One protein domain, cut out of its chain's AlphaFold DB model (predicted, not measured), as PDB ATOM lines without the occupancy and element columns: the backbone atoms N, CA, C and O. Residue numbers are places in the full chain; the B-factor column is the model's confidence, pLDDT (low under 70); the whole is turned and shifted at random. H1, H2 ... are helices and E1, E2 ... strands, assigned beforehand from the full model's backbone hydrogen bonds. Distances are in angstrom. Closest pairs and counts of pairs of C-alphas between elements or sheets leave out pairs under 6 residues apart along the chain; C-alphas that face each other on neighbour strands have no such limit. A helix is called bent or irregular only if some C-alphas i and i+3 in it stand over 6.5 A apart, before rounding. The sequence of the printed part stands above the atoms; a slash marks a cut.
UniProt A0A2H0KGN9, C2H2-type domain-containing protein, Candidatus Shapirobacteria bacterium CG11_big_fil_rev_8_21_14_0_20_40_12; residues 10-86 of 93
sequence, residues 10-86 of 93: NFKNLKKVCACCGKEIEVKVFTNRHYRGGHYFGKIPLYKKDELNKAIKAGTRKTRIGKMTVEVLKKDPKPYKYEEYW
ATOM      1  N   ASN A  10     -27.385 -17.957  32.621       78.31
ATOM      2  CA  ASN A  10     -27.087 -17.961  31.183       78.31
ATOM      3  C   ASN A  10     -26.446 -19.291  30.734       78.31
ATOM      4  O   ASN A  10     -25.415 -19.296  30.057       78.31
ATOM      5  N   PHE A  11     -27.002 -20.426  31.159       83.00
ATOM      6  CA  PHE A  11     -26.489 -21.744  30.804       83.00
ATOM      7  C   PHE A  11     -27.607 -22.764  30.589       83.00
ATOM      8  O   PHE A  11     -28.662 -22.707  31.216       83.00
ATOM      9  N   LYS A  12     -27.346 -23.720  29.697       88.81
ATOM     10  CA  LYS A  12     -28.181 -24.888  29.427       88.81
ATOM     11  C   LYS A  12     -27.495 -26.125  29.991       88.81
ATOM     12  O   LYS A  12     -26.320 -26.350  29.710       88.81
ATOM     13  N   ASN A  13     -28.238 -26.940  30.734       90.62
ATOM     14  CA  ASN A  13     -27.757 -28.249  31.159       90.62
ATOM     15  C   ASN A  13     -28.034 -29.273  30.057       90.62
ATOM     16  O   ASN A  13     -29.138 -29.344  29.513       90.62
ATOM     17  N   LEU A  14     -27.021 -30.063  29.728       91.50
ATOM     18  CA  LEU A  14     -27.103 -31.205  28.834       91.50
ATOM     19  C   LEU A  14     -26.700 -32.448  29.613       91.50
ATOM     20  O   LEU A  14     -25.662 -32.465  30.267       91.50
ATOM     21  N   LYS A  15     -27.504 -33.499  29.503       94.00
ATOM     22  CA  LYS A  15     -27.138 -34.821  29.999       94.00
ATOM     23  C   LYS A  15     -26.404 -35.573  28.898       94.00
ATOM     24  O   LYS A  15     -26.881 -35.622  27.761       94.00
ATOM     25  N   LYS A  16     -25.236 -36.111  29.225       94.12
ATOM     26  CA  LYS A  16     -24.392 -36.926  28.342       94.12
ATOM     27  C   LYS A  16     -23.987 -38.202  29.062       94.12
ATOM     28  O   LYS A  16     -24.172 -38.315  30.266       94.12
ATOM     29  N   VAL A  17     -23.443 -39.161  28.328       94.50
ATOM     30  CA  VAL A  17     -22.960 -40.427  28.884       94.50
ATOM     31  C   VAL A  17     -21.474 -40.538  28.585       94.50
ATOM     32  O   VAL A  17     -21.047 -40.252  27.468       94.50
ATOM     33  N   CYS A  18     -20.683 -40.926  29.583       93.88
ATOM     34  CA  CYS A  18     -19.262 -41.180  29.403       93.88
ATOM     35  C   CYS A  18     -19.051 -42.404  28.506       93.88
ATOM     36  O   CYS A  18     -19.493 -43.495  28.855       93.88
ATOM     37  N   ALA A  19     -18.311 -42.248  27.413       93.06
ATOM     38  CA  ALA A  19     -17.977 -43.342  26.509       93.06
ATOM     39  C   ALA A  19     -17.091 -44.420  27.166       93.06
ATOM     40  O   ALA A  19     -17.208 -45.590  26.821       93.06
ATOM     41  N   CYS A  20     -16.255 -44.049  28.147       92.69
ATOM     42  CA  CYS A  20     -15.336 -44.976  28.819       92.69
ATOM     43  C   CYS A  20     -15.995 -45.796  29.935       92.69
ATOM     44  O   CYS A  20     -15.726 -46.985  30.066       92.69
ATOM     45  N   CYS A  21     -16.831 -45.167  30.772       94.31
ATOM     46  CA  CYS A  21     -17.389 -45.811  31.972       94.31
ATOM     47  C   CYS A  21     -18.922 -45.864  32.027       94.31
ATOM     48  O   CYS A  21     -19.471 -46.359  33.008       94.31
ATOM     49  N   GLY A  22     -19.629 -45.316  31.036       93.19
ATOM     50  CA  GLY A  22     -21.096 -45.339  30.965       93.19
ATOM     51  C   GLY A  22     -21.826 -44.445  31.976       93.19
ATOM     52  O   GLY A  22     -23.053 -44.416  31.980       93.19
ATOM     53  N   LYS A  23     -21.117 -43.702  32.836       94.12
ATOM     54  CA  LYS A  23     -21.747 -42.795  33.815       94.12
ATOM     55  C   LYS A  23     -22.414 -41.601  33.129       94.12
ATOM     56  O   LYS A  23     -21.865 -41.058  32.169       94.12
ATOM     57  N   GLU A  24     -23.555 -41.162  33.662       95.06
ATOM     58  CA  GLU A  24     -24.192 -39.906  33.247       95.06
ATOM     59  C   GLU A  24     -23.317 -38.710  33.663       95.06
ATOM     60  O   GLU A  24     -22.742 -38.672  34.752       95.06
ATOM     61  N   ILE A  25     -23.205 -37.741  32.762       94.62
ATOM     62  CA  ILE A  25     -22.435 -36.513  32.898       94.62
ATOM     63  C   ILE A  25     -23.397 -35.339  32.723       94.62
ATOM     64  O   ILE A  25     -24.106 -35.254  31.716       94.62
ATOM     65  N   GLU A  26     -23.383 -34.401  33.668       94.06
ATOM     66  CA  GLU A  26     -24.076 -33.125  33.515       94.06
ATOM     67  C   GLU A  26     -23.122 -32.071  32.939       94.06
ATOM     68  O   GLU A  26     -22.162 -31.644  33.582       94.06
ATOM     69  N   VAL A  27     -23.400 -31.638  31.711       91.94
ATOM     70  CA  VAL A  27     -22.618 -30.633  30.990       91.94
ATOM     71  C   VAL A  27     -23.366 -29.305  30.992       91.94
ATOM     72  O   VAL A  27     -24.477 -29.202  30.474       91.94
ATOM     73  N   LYS A  28     -22.739 -28.260  31.533       92.88
ATOM     74  CA  LYS A  28     -23.257 -26.887  31.516       92.88
ATOM     75  C   LYS A  28     -22.690 -26.157  30.311       92.88
ATOM     76  O   LYS A  28     -21.483 -25.932  30.259       92.88
ATOM     77  N   VAL A  29     -23.545 -25.785  29.365       91.50
ATOM     78  CA  VAL A  29     -23.179 -25.003  28.176       91.50
ATOM     79  C   VAL A  29     -23.613 -23.559  28.380       91.50
ATOM     80  O   VAL A  29     -24.796 -23.285  28.570       91.50
ATOM     81  N   PHE A  30     -22.661 -22.637  28.346       90.81
ATOM     82  CA  PHE A  30     -22.885 -21.209  28.543       90.81
ATOM     83  C   PHE A  30     -23.191 -20.517  27.207       90.81
ATOM     84  O   PHE A  30     -22.806 -20.992  26.136       90.81
ATOM     85  N   THR A  31     -23.862 -19.364  27.248       87.62
ATOM     86  CA  THR A  31     -24.217 -18.587  26.039       87.62
ATOM     87  C   THR A  31     -23.006 -18.165  25.201       87.62
ATOM     88  O   THR A  31     -23.113 -18.015  23.988       87.62
ATOM     89  N   ASN A  32     -21.835 -18.038  25.821       88.56
ATOM     90  CA  ASN A  32     -20.567 -17.725  25.163       88.56
ATOM     91  C   ASN A  32     -19.894 -18.943  24.490       88.56
ATOM     92  O   ASN A  32     -18.721 -18.862  24.140       88.56
ATOM     93  N   ARG A  33     -20.612 -20.063  24.304       81.75
ATOM     94  CA  ARG A  33     -20.126 -21.317  23.690       81.75
ATOM     95  C   ARG A  33     -19.041 -22.058  24.479       81.75
ATOM     96  O   ARG A  33     -18.543 -23.078  24.008       81.75
ATOM     97  N   HIS A  34     -18.722 -21.618  25.693       89.12
ATOM     98  CA  HIS A  34     -17.928 -22.419  26.619       89.12
ATOM     99  C   HIS A  34     -18.806 -23.470  27.303       89.12
ATOM    100  O   HIS A  34     -20.015 -23.288  27.461       89.12
ATOM    101  N   TYR A  35     -18.193 -24.565  27.747       92.69
ATOM    102  CA  TYR A  35     -18.878 -25.599  28.512       92.69
ATOM    103  C   TYR A  35     -18.028 -26.099  29.683       92.69
ATOM    104  O   TYR A  35     -16.815 -25.891  29.720       92.69
ATOM    105  N   ARG A  36     -18.680 -26.718  30.672       90.25
ATOM    106  CA  ARG A  36     -18.049 -27.368  31.834       90.25
ATOM    107  C   ARG A  36     -18.784 -28.661  32.174       90.25
ATOM    108  O   ARG A  36     -19.979 -28.758  31.918       90.25
ATOM    109  N   GLY A  37     -18.094 -29.604  32.813       90.19
ATOM    110  CA  GLY A  37     -18.701 -30.825  33.364       90.19
ATOM    111  C   GLY A  37     -18.324 -32.123  32.650       90.19
ATOM    112  O   GLY A  37     -18.665 -33.181  33.151       90.19
ATOM    113  N   GLY A  38     -17.581 -32.065  31.546       92.25
ATOM    114  CA  GLY A  38     -17.023 -33.227  30.849       92.25
ATOM    115  C   GLY A  38     -16.095 -32.786  29.720       92.25
ATOM    116  O   GLY A  38     -15.860 -31.587  29.566       92.25
ATOM    117  N   HIS A  39     -15.607 -33.738  28.926       94.12
ATOM    118  CA  HIS A  39     -14.691 -33.502  27.809       94.12
ATOM    119  C   HIS A  39     -15.299 -34.020  26.507       94.12
ATOM    120  O   HIS A  39     -15.645 -35.195  26.407       94.12
ATOM    121  N   TYR A  40     -15.453 -33.133  25.525       94.19
ATOM    122  CA  TYR A  40     -15.978 -33.455  24.200       94.19
ATOM    123  C   TYR A  40     -14.845 -33.618  23.188       94.19
ATOM    124  O   TYR A  40     -14.034 -32.706  23.025       94.19
ATOM    125  N   PHE A  41     -14.835 -34.738  22.463       93.62
ATOM    126  CA  PHE A  41     -13.788 -35.069  21.481       93.62
ATOM    127  C   PHE A  41     -14.268 -35.035  20.030       93.62
ATOM    128  O   PHE A  41     -13.516 -35.357  19.114       93.62
ATOM    129  N   GLY A  42     -15.520 -34.643  19.798       92.81
ATOM    130  CA  GLY A  42     -16.115 -34.658  18.470       92.81
ATOM    131  C   GLY A  42     -17.107 -35.799  18.286       92.81
ATOM    132  O   GLY A  42     -17.603 -36.400  19.241       92.81
ATOM    133  N   LYS A  43     -17.427 -36.063  17.020       94.06
ATOM    134  CA  LYS A  43     -18.354 -37.122  16.631       94.06
ATOM    135  C   LYS A  43     -17.586 -38.302  16.064       94.06
ATOM    136  O   LYS A  43     -16.843 -38.139  15.099       94.06
ATOM    137  N   ILE A  44     -17.813 -39.480  16.628       92.19
ATOM    138  CA  ILE A  44     -17.244 -40.728  16.140       92.19
ATOM    139  C   ILE A  44     -18.219 -41.422  15.181       92.19
ATOM    140  O   ILE A  44     -19.426 -41.468  15.446       92.19
ATOM    141  N   PRO A  45     -17.732 -41.953  14.052       94.12
ATOM    142  CA  PRO A  45     -18.541 -42.773  13.167       94.12
ATOM    143  C   PRO A  45     -18.810 -44.144  13.797       94.12
ATOM    144  O   PRO A  45     -17.901 -44.810  14.290       94.12
ATOM    145  N   LEU A  46     -20.061 -44.590  13.734       92.50
ATOM    146  CA  LEU A  46     -20.456 -45.947  14.085       92.50
ATOM    147  C   LEU A  46     -20.655 -46.774  12.818       92.50
ATOM    148  O   LEU A  46     -21.354 -46.371  11.881       92.50
ATOM    149  N   TYR A  47     -20.058 -47.960  12.823       94.06
ATOM    150  CA  TYR A  47     -20.077 -48.896  11.707       94.06
ATOM    151  C   TYR A  47     -20.867 -50.143  12.075       94.06
ATOM    152  O   TYR A  47     -20.808 -50.624  13.208       94.06
ATOM    153  N   LYS A  48     -21.599 -50.694  11.108       94.12
ATOM    154  CA  LYS A  48     -22.146 -52.039  11.262       94.12
ATOM    155  C   LYS A  48     -21.017 -53.059  11.096       94.12
ATOM    156  O   LYS A  48     -20.052 -52.822  10.366       94.12
ATOM    157  N   LYS A  49     -21.143 -54.207  11.763       94.06
ATOM    158  CA  LYS A  49     -20.122 -55.266  11.738       94.06
ATOM    159  C   LYS A  49     -19.845 -55.777  10.319       94.06
ATOM    160  O   LYS A  49     -18.702 -56.063   9.984       94.06
ATOM    161  N   ASP A  50     -20.869 -55.871   9.477       94.88
ATOM    162  CA  ASP A  50     -20.744 -56.286   8.078       94.88
ATOM    163  C   ASP A  50     -19.953 -55.274   7.235       94.88
ATOM    164  O   ASP A  50     -19.087 -55.679   6.462       94.88
ATOM    165  N   GLU A  51     -20.184 -53.971   7.415       94.50
ATOM    166  CA  GLU A  51     -19.418 -52.915   6.740       94.50
ATOM    167  C   GLU A  51     -17.955 -52.888   7.186       94.50
ATOM    168  O   GLU A  51     -17.056 -52.792   6.346       94.50
ATOM    169  N   LEU A  52     -17.696 -53.063   8.486       93.06
ATOM    170  CA  LEU A  52     -16.333 -53.191   9.003       93.06
ATOM    171  C   LEU A  52     -15.626 -54.424   8.422       93.06
ATOM    172  O   LEU A  52     -14.492 -54.332   7.963       93.06
ATOM    173  N   ASN A  53     -16.315 -55.565   8.350       94.12
ATOM    174  CA  ASN A  53     -15.764 -56.783   7.759       94.12
ATOM    175  C   ASN A  53     -15.452 -56.620   6.266       94.12
ATOM    176  O   ASN A  53     -14.451 -57.158   5.793       94.12
ATOM    177  N   LYS A  54     -16.273 -55.880   5.509       93.88
ATOM    178  CA  LYS A  54     -15.987 -55.562   4.098       93.88
ATOM    179  C   LYS A  54     -14.716 -54.719   3.966       93.88
ATOM    180  O   LYS A  54     -13.912 -54.990   3.078       93.88
ATOM    181  N   ALA A  55     -14.529 -53.731   4.842       93.56
ATOM    182  CA  ALA A  55     -13.321 -52.908   4.877       93.56
ATOM    183  C   ALA A  55     -12.071 -53.741   5.212       93.56
ATOM    184  O   ALA A  55     -11.074 -53.663   4.497       93.56
ATOM    185  N   ILE A  56     -12.154 -54.610   6.224       92.94
ATOM    186  CA  ILE A  56     -11.055 -55.508   6.613       92.94
ATOM    187  C   ILE A  56     -10.703 -56.475   5.473       92.94
ATOM    188  O   ILE A  56      -9.530 -56.626   5.142       92.94
ATOM    189  N   LYS A  57     -11.702 -57.090   4.821       94.12
ATOM    190  CA  LYS A  57     -11.489 -58.006   3.683       94.12
ATOM    191  C   LYS A  57     -10.842 -57.331   2.473       94.12
ATOM    192  O   LYS A  57     -10.135 -57.996   1.725       94.12
ATOM    193  N   ALA A  58     -11.066 -56.032   2.274       94.62
ATOM    194  CA  ALA A  58     -10.383 -55.277   1.225       94.62
ATOM    195  C   ALA A  58      -8.869 -55.141   1.496       94.62
ATOM    196  O   ALA A  58      -8.093 -54.916   0.564       94.62
ATOM    197  N   GLY A  59      -8.442 -55.319   2.749       94.94
ATOM    198  CA  GLY A  59      -7.052 -55.260   3.180       94.94
ATOM    199  C   GLY A  59      -6.534 -53.834   3.369       94.94
ATOM    200  O   GLY A  59      -7.269 -52.846   3.277       94.94
ATOM    201  N   THR A  60      -5.232 -53.730   3.629       96.00
ATOM    202  CA  THR A  60      -4.530 -52.464   3.867       96.00
ATOM    203  C   THR A  60      -3.633 -52.084   2.687       96.00
ATOM    204  O   THR A  60      -3.258 -52.911   1.852       96.00
ATOM    205  N   ARG A  61      -3.309 -50.797   2.579       94.44
ATOM    206  CA  ARG A  61      -2.268 -50.249   1.706       94.44
ATOM    207  C   ARG A  61      -1.289 -49.447   2.550       94.44
ATOM    208  O   ARG A  61      -1.689 -48.783   3.501       94.44
ATOM    209  N   LYS A  62      -0.012 -49.458   2.174       96.12
ATOM    210  CA  LYS A  62       0.983 -48.575   2.786       96.12
ATOM    211  C   LYS A  62       0.808 -47.166   2.236       96.12
ATOM    212  O   LYS A  62       0.626 -46.974   1.037       96.12
ATOM    213  N   THR A  63       0.807 -46.176   3.111       94.12
ATOM    214  CA  THR A  63       0.689 -44.761   2.759       94.12
ATOM    215  C   THR A  63       1.679 -43.969   3.593       94.12
ATOM    216  O   THR A  63       1.868 -44.228   4.782       94.12
ATOM    217  N   ARG A  64       2.348 -43.012   2.953       95.12
ATOM    218  CA  ARG A  64       3.303 -42.132   3.617       95.12
ATOM    219  C   ARG A  64       2.564 -40.932   4.200       95.12
ATOM    220  O   ARG A  64       1.955 -40.167   3.458       95.12
ATOM    221  N   ILE A  65       2.652 -40.762   5.514       90.25
ATOM    222  CA  ILE A  65       2.161 -39.585   6.233       90.25
ATOM    223  C   ILE A  65       3.388 -38.880   6.818       90.25
ATOM    224  O   ILE A  65       3.996 -39.323   7.795       90.25
ATOM    225  N   GLY A  66       3.814 -37.804   6.153       90.94
ATOM    226  CA  GLY A  66       5.054 -37.098   6.473       90.94
ATOM    227  C   GLY A  66       6.295 -37.981   6.288       90.94
ATOM    228  O   GLY A  66       6.612 -38.422   5.179       90.94
ATOM    229  N   LYS A  67       7.026 -38.227   7.379       93.94
ATOM    230  CA  LYS A  67       8.222 -39.092   7.387       93.94
ATOM    231  C   LYS A  67       7.913 -40.557   7.717       93.94
ATOM    232  O   LYS A  67       8.806 -41.387   7.601       93.94
ATOM    233  N   MET A  68       6.680 -40.872   8.110       92.38
ATOM    234  CA  MET A  68       6.283 -42.207   8.547       92.38
ATOM    235  C   MET A  68       5.493 -42.926   7.454       92.38
ATOM    236  O   MET A  68       4.661 -42.325   6.773       92.38
ATOM    237  N   THR A  69       5.735 -44.224   7.307       94.50
ATOM    238  CA  THR A  69       4.915 -45.104   6.470       94.50
ATOM    239  C   THR A  69       3.967 -45.867   7.375       94.50
ATOM    240  O   THR A  69       4.416 -46.572   8.276       94.50
ATOM    241  N   VAL A  70       2.668 -45.728   7.134       95.25
ATOM    242  CA  VAL A  70       1.615 -46.401   7.898       95.25
ATOM    243  C   VAL A  70       0.779 -47.286   6.986       95.25
ATOM    244  O   VAL A  70       0.649 -47.020   5.790       95.25
ATOM    245  N   GLU A  71       0.204 -48.341   7.547       94.62
ATOM    246  CA  GLU A  71      -0.797 -49.144   6.856       94.62
ATOM    247  C   GLU A  71      -2.183 -48.562   7.111       94.62
ATOM    248  O   GLU A  71      -2.626 -48.449   8.250       94.62
ATOM    249  N   VAL A  72      -2.861 -48.177   6.034       93.38
ATOM    250  CA  VAL A  72      -4.232 -47.662   6.065       93.38
ATOM    251  C   VAL A  72      -5.153 -48.644   5.363       93.38
ATOM    252  O   VAL A  72      -4.732 -49.355   4.449       93.38
ATOM    253  N   LEU A  73      -6.423 -48.689   5.754       93.88
ATOM    254  CA  LEU A  73      -7.412 -49.500   5.051       93.88
ATOM    255  C   LEU A  73      -7.513 -49.059   3.582       93.88
ATOM    256  O   LEU A  73      -7.463 -47.869   3.265       93.88
ATOM    257  N   LYS A  74      -7.660 -50.019   2.661       94.25
ATOM    258  CA  LYS A  74      -7.926 -49.702   1.245       94.25
ATOM    259  C   LYS A  74      -9.315 -49.103   1.044       94.25
ATOM    260  O   LYS A  74      -9.532 -48.382   0.074       94.25
ATOM    261  N   LYS A  75     -10.245 -49.434   1.938       92.50
ATOM    262  CA  LYS A  75     -11.629 -48.980   1.921       92.50
ATOM    263  C   LYS A  75     -12.057 -48.638   3.337       92.50
ATOM    264  O   LYS A  75     -11.961 -49.486   4.220       92.50
ATOM    265  N   ASP A  76     -12.601 -47.442   3.514       90.88
ATOM    266  CA  ASP A  76     -13.209 -47.063   4.782       90.88
ATOM    267  C   ASP A  76     -14.588 -47.723   4.934       90.88
ATOM    268  O   ASP A  76     -15.361 -47.791   3.965       90.88
ATOM    269  N   PRO A  77     -14.929 -48.235   6.129       93.94
ATOM    270  CA  PRO A  77     -16.267 -48.741   6.388       93.94
ATOM    271  C   PRO A  77     -17.287 -47.602   6.294       93.94
ATOM    272  O   PRO A  77     -17.043 -46.488   6.762       93.94
ATOM    273  N   LYS A  78     -18.455 -47.867   5.697       93.25
ATOM    274  CA  LYS A  78     -19.501 -46.849   5.575       93.25
ATOM    275  C   LYS A  78     -20.179 -46.634   6.937       93.25
ATOM    276  O   LYS A  78     -20.747 -47.588   7.480       93.25
ATOM    277  N   PRO A  79     -20.157 -45.415   7.502       95.12
ATOM    278  CA  PRO A  79     -20.833 -45.140   8.764       95.12
ATOM    279  C   PRO A  79     -22.349 -45.133   8.573       95.12
ATOM    280  O   PRO A  79     -22.855 -44.630   7.568       95.12
ATOM    281  N   TYR A  80     -23.080 -45.670   9.550       94.69
ATOM    282  CA  TYR A  80     -24.547 -45.566   9.585       94.69
ATOM    283  C   TYR A  80     -25.029 -44.449  10.516       94.69
ATOM    284  O   TYR A  80     -26.148 -43.964  10.366       94.69
ATOM    285  N   LYS A  81     -24.202 -44.051  11.487       94.25
ATOM    286  CA  LYS A  81     -24.498 -42.983  12.442       94.25
ATOM    287  C   LYS A  81     -23.205 -42.320  12.893       94.25
ATOM    288  O   LYS A  81     -22.142 -42.929  12.844       94.25
ATOM    289  N   TYR A  82     -23.326 -41.084  13.355       94.62
ATOM    290  CA  TYR A  82     -22.285 -40.387  14.090       94.62
ATOM    291  C   TYR A  82     -22.791 -40.115  15.500       94.62
ATOM    292  O   TYR A  82     -23.878 -39.556  15.657       94.62
ATOM    293  N   GLU A  83     -22.009 -40.500  16.499       93.25
ATOM    294  CA  GLU A  83     -22.315 -40.255  17.906       93.25
ATOM    295  C   GLU A  83     -21.297 -39.316  18.523       93.25
ATOM    296  O   GLU A  83     -20.121 -39.335  18.172       93.25
ATOM    297  N   GLU A  84     -21.750 -38.475  19.443       94.06
ATOM    298  CA  GLU A  84     -20.849 -37.602  20.184       94.06
ATOM    299  C   GLU A  84     -20.041 -38.404  21.202       94.06
ATOM    300  O   GLU A  84     -20.604 -39.143  22.010       94.06
ATOM    301  N   TYR A  85     -18.727 -38.205  21.205       94.62
ATOM    302  CA  TYR A  85     -17.836 -38.851  22.153       94.62
ATOM    303  C   TYR A  85     -17.539 -37.913  23.326       94.62
ATOM    304  O   TYR A  85     -16.929 -36.850  23.161       94.62
ATOM    305  N   TRP A  86     -18.003 -38.322  24.507       95.62
ATOM    306  CA  TRP A  86     -17.874 -37.584  25.759       95.62
ATOM    307  C   TRP A  86     -17.152 -38.418  26.812       95.62
ATOM    308  O   TRP A  86     -17.492 -39.580  27.030       95.62
TER     309      TRP A  86
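Overview. This is residues 10 to 86 of the 93 residues of the protein "C2H2-type domain-containing protein" of Candidatus Shapirobacteria bacterium CG11_big_fil_rev_8_21_14_0_20_40_12 (UniProt A0A2H0KGN9). Three two-stranded antiparallel ribbons follow one another along an extended, open shape: the hairpin E1 and E2 at one end, the bent ribbon of E3 and E6 in the middle, and the hairpin E4 and E5 at the other end, with the helix H1 between E3 and E4. There is no single core. The printed part has 77 residues with one named helix and six named strands, in the order E1 E2 E3 H1 E4 E5 E6, and its class is mostly strand. The whole is extended, with a radius of gyration of the C-alphas of 17.9 A, and only just elongated, with spans of 50 by 33 by 21 A.

Arrangement. E1, residues 11 to 17, and E2, residues 24 to 30, form a hairpin, antiparallel at 153 degrees; N 14 and O 27 are 2.8 A apart, within hydrogen-bond range. Residues 28 to 29 of E2 also pair, antiparallel, with residues 35 to 36. E3, residues 39 to 47, is apart from E1 and E2, and bends by 57 degrees at residue 42. It is the antiparallel neighbour of E6, residues 79 to 86, at 160 degrees, with N 44 and O 83 at 2.8 A and N 85 and O 42 at 2.9 A, both within hydrogen-bond range. The closest C-alphas of E1 and E6 are those of Val 17 and Trp 86, 6.6 A apart. In H1, residues 49 to 58, every O i to N i+4 pair is within hydrogen-bond range. H1 is only just apart from E6, with the closest C-alphas 8.2 A apart. E4, residues 60 to 65, and E5, residues 68 to 73, form a hairpin, antiparallel at 145 degrees, with N 63 and O 70 at 2.8 A, within hydrogen-bond range. The closest C-alphas of H1 and E5 are those of Ala 55 and Leu 73, 6.8 A apart.

Along the chain. E1 begins at C-alpha 11, (-26.489, -21.744, 30.804), and is 19.1 A long from first to last C-alpha; E2 measures 19.3 A. E3 is the longest strand by residues, nine of them, and measures 22.9 A. H1 begins at C-alpha 49, (-20.122, -55.266, 11.738), and measures 14.3 A. E4 measures 14.7 A and E5 15.9 A. E6 measures 18.8 A and ends at C-alpha 86, (-17.874, -37.584, 25.759).

Size, cuts and confidence. The two C-alphas farthest apart are those of Asn 10 and Lys 57, at 51.0 A. The printed part has no cut. No link is long: those from E1 to E2 and from E2 to E3 are short, and the other four are tight. The mean pLDDT of the printed part is 92.8, and no printed residue is under 70.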